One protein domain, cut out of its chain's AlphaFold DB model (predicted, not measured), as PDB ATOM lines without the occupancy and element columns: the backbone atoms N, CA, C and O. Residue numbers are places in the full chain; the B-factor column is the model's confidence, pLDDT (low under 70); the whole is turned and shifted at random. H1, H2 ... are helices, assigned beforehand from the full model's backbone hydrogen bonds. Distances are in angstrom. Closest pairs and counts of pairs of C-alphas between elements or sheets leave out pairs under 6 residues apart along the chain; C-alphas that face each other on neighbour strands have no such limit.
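What this domain is: This is residues 2 to 47 of the 367 residues of the protein "E3 ubiquitin-protein ligase" of Oryzias javanicus (UniProt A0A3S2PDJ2). Two short helices, H1 and H2, make an open, flat L, meeting near their ends at a corner. The two long end stretches, residues 2 to 13 and 36 to 47, pass across the open side of this L and cross there. The printed part has 46 residues, of which 21, under half, are in the two named helices, H1 then H2; there is no named strand, and the class is all helix. It is loose, with a radius of gyration of the C-alphas of 12.6 A, and spans 40 by 27 by 10 A.

Where its parts are: After residues 2 to 13, H1 runs from residue 14, its C-alpha at (38.457, -36.932, 36.544), to residue 23, 13.9 A. H2, residues 25 to 35, is 15.5 A long and ends at C-alpha 35, (17.382, -27.795, 39.189).

How they stand to each other: H1 and H2 are close but not clearly touching; their closest C-alphas, of Asn 21 and Phe 28, are 6.5 A apart. Their lines are about perpendicular, at 87 degrees. In H1 and H2 every O i to N i+4 pair is within hydrogen-bond range.

The domain as a whole: The C-alphas farthest apart, of Asn 2 and Phe 47, are 40.2 A apart. The link from H1 to H2 is tight. Residues 22 to 27, of which 25 to 27 belong to H2, stand free. The printed part has no cut; residues 2 to 7 have pLDDT under 70.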
ATOM      1  N   ASN A   2      14.427 -11.410  37.493       31.41
ATOM      2  CA  ASN A   2      15.673 -11.999  36.985       31.41
ATOM      3  C   ASN A   2      16.525 -12.435  38.179       31.41
ATOM      4  O   ASN A   2      17.028 -11.601  38.928       31.41
ATOM      5  N   SER A   3      16.614 -13.750  38.365       34.69
ATOM      6  CA  SER A   3      17.517 -14.414  39.300       34.69
ATOM      7  C   SER A   3      18.941 -14.278  38.768       34.69
ATOM      8  O   SER A   3      19.234 -14.789  37.691       34.69
ATOM      9  N   ILE A   4      19.818 -13.580  39.489       42.59
ATOM     10  CA  ILE A   4      21.260 -13.605  39.221       42.59
ATOM     11  C   ILE A   4      21.751 -14.963  39.731       42.59
ATOM     12  O   ILE A   4      21.965 -15.137  40.926       42.59
ATOM     13  N   THR A   5      21.835 -15.958  38.853       44.53
ATOM     14  CA  THR A   5      22.499 -17.228  39.151       44.53
ATOM     15  C   THR A   5      24.000 -17.015  38.996       44.53
ATOM     16  O   THR A   5      24.491 -16.872  37.880       44.53
ATOM     17  N   SER A   6      24.725 -16.930  40.111       57.03
ATOM     18  CA  SER A   6      26.175 -17.125  40.116       57.03
ATOM     19  C   SER A   6      26.468 -18.564  39.692       57.03
ATOM     20  O   SER A   6      25.867 -19.484  40.249       57.03
ATOM     21  N   ASP A   7      27.366 -18.763  38.730       69.00
ATOM     22  CA  ASP A   7      27.838 -20.099  38.363       69.00
ATOM     23  C   ASP A   7      28.537 -20.730  39.579       69.00
ATOM     24  O   ASP A   7      29.520 -20.190  40.085       69.00
ATOM     25  N   ILE A   8      27.997 -21.840  40.087       74.06
ATOM     26  CA  ILE A   8      28.557 -22.575  41.230       74.06
ATOM     27  C   ILE A   8      29.432 -23.703  40.683       74.06
ATOM     28  O   ILE A   8      28.970 -24.499  39.866       74.06
ATOM     29  N   SER A   9      30.678 -23.798  41.150       75.88
ATOM     30  CA  SER A   9      31.621 -24.853  40.771       75.88
ATOM     31  C   SER A   9      31.995 -25.743  41.961       75.88
ATOM     32  O   SER A   9      31.925 -25.341  43.122       75.88
ATOM     33  N   CYS A  10      32.384 -26.981  41.665       75.75
ATOM     34  CA  CYS A  10      32.983 -27.903  42.624       75.75
ATOM     35  C   CYS A  10      34.114 -28.680  41.941       75.75
ATOM     36  O   CYS A  10      34.084 -28.881  40.726       75.75
ATOM     37  N   PHE A  11      35.116 -29.102  42.714       75.56
ATOM     38  CA  PHE A  11      36.234 -29.886  42.200       75.56
ATOM     39  C   PHE A  11      35.955 -31.373  42.385       75.56
ATOM     40  O   PHE A  11      35.822 -31.857  43.509       75.56
ATOM     41  N   VAL A  12      35.896 -32.095  41.270       76.88
ATOM     42  CA  VAL A  12      35.749 -33.550  41.244       76.88
ATOM     43  C   VAL A  12      36.921 -34.112  40.440       76.88
ATOM     44  O   VAL A  12      37.145 -33.651  39.320       76.88
ATOM     45  N   PRO A  13      37.694 -35.074  40.978       76.69
ATOM     46  CA  PRO A  13      38.724 -35.749  40.196       76.69
ATOM     47  C   PRO A  13      38.128 -36.399  38.938       76.69
ATOM     48  O   PRO A  13      36.965 -36.810  38.936       76.69
ATOM     49  N   VAL A  14      38.928 -36.492  37.871       74.44
ATOM     50  CA  VAL A  14      38.457 -36.932  36.544       74.44
ATOM     51  C   VAL A  14      37.780 -38.300  36.614       74.44
ATOM     52  O   VAL A  14      36.676 -38.440  36.102       74.44
ATOM     53  N   ASP A  15      38.375 -39.270  37.311       73.38
ATOM     54  CA  ASP A  15      37.847 -40.639  37.380       73.38
ATOM     55  C   ASP A  15      36.453 -40.723  38.036       73.38
ATOM     56  O   ASP A  15      35.540 -41.270  37.412       73.38
ATOM     57  N   PRO A  16      36.212 -40.171  39.248       75.75
ATOM     58  CA  PRO A  16      34.873 -40.141  39.831       75.75
ATOM     59  C   PRO A  16      33.858 -39.366  38.990       75.75
ATOM     60  O   PRO A  16      32.719 -39.822  38.870       75.75
ATOM     61  N   PHE A  17      34.238 -38.227  38.398       84.38
ATOM     62  CA  PHE A  17      33.331 -37.496  37.512       84.38
ATOM     63  C   PHE A  17      32.958 -38.349  36.295       84.38
ATOM     64  O   PHE A  17      31.778 -38.497  35.984       84.38
ATOM     65  N   TRP A  18      33.955 -38.954  35.647       81.25
ATOM     66  CA  TRP A  18      33.776 -39.813  34.482       81.25
ATOM     67  C   TRP A  18      32.879 -41.009  34.798       81.25
ATOM     68  O   TRP A  18      31.962 -41.306  34.033       81.25
ATOM     69  N   PHE A  19      33.092 -41.662  35.941       77.69
ATOM     70  CA  PHE A  19      32.260 -42.770  36.400       77.69
ATOM     71  C   PHE A  19      30.797 -42.350  36.572       77.69
ATOM     72  O   PHE A  19      29.914 -42.989  36.006       77.69
ATOM     73  N   VAL A  20      30.526 -41.257  37.293       81.12
ATOM     74  CA  VAL A  20      29.150 -40.778  37.508       81.12
ATOM     75  C   VAL A  20      28.497 -40.357  36.193       81.12
ATOM     76  O   VAL A  20      27.365 -40.748  35.928       81.12
ATOM     77  N   ASN A  21      29.216 -39.618  35.351       82.94
ATOM     78  CA  ASN A  21      28.702 -39.118  34.079       82.94
ATOM     79  C   ASN A  21      28.331 -40.247  33.100       82.94
ATOM     80  O   ASN A  21      27.357 -40.120  32.366       82.94
ATOM     81  N   ASN A  22      29.092 -41.347  33.085       75.88
ATOM     82  CA  ASN A  22      28.851 -42.456  32.158       75.88
ATOM     83  C   ASN A  22      27.921 -43.536  32.733       75.88
ATOM     84  O   ASN A  22      27.087 -44.063  32.003       75.88
ATOM     85  N   VAL A  23      28.039 -43.872  34.022       77.81
ATOM     86  CA  VAL A  23      27.266 -44.968  34.643       77.81
ATOM     87  C   VAL A  23      25.919 -44.490  35.184       77.81
ATOM     88  O   VAL A  23      24.926 -45.193  35.045       77.81
ATOM     89  N   TYR A  24      25.866 -43.289  35.764       81.56
ATOM     90  CA  TYR A  24      24.664 -42.697  36.367       81.56
ATOM     91  C   TYR A  24      24.162 -41.506  35.542       81.56
ATOM     92  O   TYR A  24      23.773 -40.462  36.071       81.56
ATOM     93  N   ASN A  25      24.230 -41.636  34.215       80.06
ATOM     94  CA  ASN A  25      23.896 -40.566  33.276       80.06
ATOM     95  C   ASN A  25      22.435 -40.099  33.432       80.06
ATOM     96  O   ASN A  25      22.138 -38.909  33.359       80.06
ATOM     97  N   GLU A  26      21.507 -41.015  33.707       82.94
ATOM     98  CA  GLU A  26      20.096 -40.659  33.885       82.94
ATOM     99  C   GLU A  26      19.865 -39.848  35.167       82.94
ATOM    100  O   GLU A  26      19.144 -38.846  35.149       82.94
ATOM    101  N   GLU A  27      20.529 -40.194  36.269       88.44
ATOM    102  CA  GLU A  27      20.538 -39.385  37.486       88.44
ATOM    103  C   GLU A  27      21.213 -38.030  37.251       88.44
ATOM    104  O   GLU A  27      20.702 -37.004  37.706       88.44
ATOM    105  N   PHE A  28      22.315 -38.007  36.497       83.75
ATOM    106  CA  PHE A  28      23.034 -36.791  36.124       83.75
ATOM    107  C   PHE A  28      22.130 -35.817  35.344       83.75
ATOM    108  O   PHE A  28      21.947 -34.670  35.761       83.75
ATOM    109  N   LYS A  29      21.445 -36.295  34.294       87.06
ATOM    110  CA  LYS A  29      20.437 -35.530  33.530       87.06
ATOM    111  C   LYS A  29      19.231 -35.130  34.384       87.06
ATOM    112  O   LYS A  29      18.658 -34.050  34.212       87.06
ATOM    113  N   SER A  30      18.814 -35.992  35.313       93.06
ATOM    114  CA  SER A  30      17.710 -35.710  36.234       93.06
ATOM    115  C   SER A  30      18.031 -34.524  37.148       93.06
ATOM    116  O   SER A  30      17.171 -33.662  37.348       93.06
ATOM    117  N   ILE A  31      19.272 -34.415  37.641       92.75
ATOM    118  CA  ILE A  31      19.745 -33.272  38.438       92.75
ATOM    119  C   ILE A  31      19.665 -31.975  37.622       92.75
ATOM    120  O   ILE A  31      19.058 -31.006  38.090       92.75
ATOM    121  N   GLU A  32      20.203 -31.967  36.399       92.31
ATOM    122  CA  GLU A  32      20.144 -30.812  35.491       92.31
ATOM    123  C   GLU A  32      18.704 -30.339  35.275       92.31
ATOM    124  O   GLU A  32      18.374 -29.168  35.488       92.31
ATOM    125  N   LYS A  33      17.807 -31.271  34.939       94.69
ATOM    126  CA  LYS A  33      16.395 -30.978  34.681       94.69
ATOM    127  C   LYS A  33      15.665 -30.483  35.928       94.69
ATOM    128  O   LYS A  33      14.914 -29.508  35.856       94.69
ATOM    129  N   LYS A  34      15.867 -31.147  37.070       95.94
ATOM    130  CA  LYS A  34      15.210 -30.824  38.345       95.94
ATOM    131  C   LYS A  34      15.585 -29.428  38.830       95.94
ATOM    132  O   LYS A  34      14.721 -28.697  39.311       95.94
ATOM    133  N   HIS A  35      16.856 -29.065  38.698       91.88
ATOM    134  CA  HIS A  35      17.382 -27.795  39.189       91.88
ATOM    135  C   HIS A  35      17.466 -26.709  38.111       91.88
ATOM    136  O   HIS A  35      17.759 -25.563  38.440       91.88
ATOM    137  N   LYS A  36      17.125 -27.035  36.855       89.62
ATOM    138  CA  LYS A  36      17.178 -26.135  35.691       89.62
ATOM    139  C   LYS A  36      18.571 -25.535  35.490       89.62
ATOM    140  O   LYS A  36      18.709 -24.340  35.238       89.62
ATOM    141  N   VAL A  37      19.590 -26.378  35.624       88.31
ATOM    142  CA  VAL A  37      21.005 -26.023  35.463       88.31
ATOM    143  C   VAL A  37      21.633 -26.858  34.356       88.31
ATOM    144  O   VAL A  37      21.094 -27.896  33.984       88.31
ATOM    145  N   GLN A  38      22.782 -26.407  33.860       87.88
ATOM    146  CA  GLN A  38      23.653 -27.198  32.998       87.88
ATOM    147  C   GLN A  38      24.927 -27.527  33.774       87.88
ATOM    148  O   GLN A  38      25.594 -26.618  34.273       87.88
ATOM    149  N   ILE A  39      25.275 -28.805  33.869       87.81
ATOM    150  CA  ILE A  39      26.528 -29.255  34.463       87.81
ATOM    151  C   ILE A  39      27.580 -29.259  33.355       87.81
ATOM    152  O   ILE A  39      27.479 -29.981  32.365       87.81
ATOM    153  N   LYS A  40      28.608 -28.426  33.511       82.38
ATOM    154  CA  LYS A  40      29.766 -28.383  32.613       82.38
ATOM    155  C   LYS A  40      30.996 -28.850  33.369       82.38
ATOM    156  O   LYS A  40      31.270 -28.350  34.457       82.38
ATOM    157  N   ALA A  41      31.748 -29.769  32.775       82.75
ATOM    158  CA  ALA A  41      33.043 -30.182  33.295       82.75
ATOM    159  C   ALA A  41      34.166 -29.426  32.588       82.75
ATOM    160  O   ALA A  41      34.153 -29.260  31.369       82.75
ATOM    161  N   GLN A  42      35.148 -28.987  33.368       74.94
ATOM    162  CA  GLN A  42      36.403 -28.443  32.870       74.94
ATOM    163  C   GLN A  42      37.538 -29.250  33.488       74.94
ATOM    164  O   GLN A  42      37.565 -29.459  34.700       74.94
ATOM    165  N   VAL A  43      38.466 -29.712  32.652       80.62
ATOM    166  CA  VAL A  43      39.666 -30.408  33.119       80.62
ATOM    167  C   VAL A  43      40.755 -29.368  33.336       80.62
ATOM    168  O   VAL A  43      41.164 -28.686  32.397       80.62
ATOM    169  N   ASN A  44      41.215 -29.236  34.578       75.81
ATOM    170  CA  ASN A  44      42.376 -28.420  34.904       75.81
ATOM    171  C   ASN A  44      43.633 -29.301  34.868       75.81
ATOM    172  O   ASN A  44      43.690 -30.316  35.562       75.81
ATOM    173  N   VAL A  45      44.621 -28.920  34.057       80.12
ATOM    174  CA  VAL A  45      45.913 -29.612  33.943       80.12
ATOM    175  C   VAL A  45      47.001 -28.679  34.458       80.12
ATOM    176  O   VAL A  45      47.135 -27.558  33.970       80.12
ATOM    177  N   GLN A  46      47.767 -29.137  35.446       78.19
ATOM    178  CA  GLN A  46      48.834 -28.356  36.072       78.19
ATOM    179  C   GLN A  46      50.203 -28.865  35.615       78.19
ATOM    180  O   GLN A  46      50.491 -30.057  35.717       78.19
ATOM    181  N   PHE A  47      51.052 -27.953  35.136       81.00
ATOM    182  CA  PHE A  47      52.424 -28.240  34.716       81.00
ATOM    183  C   PHE A  47      53.384 -27.742  35.792       81.00
ATOM    184  O   PHE A  47      53.606 -26.539  35.927       81.00
TER     185      PHE A  47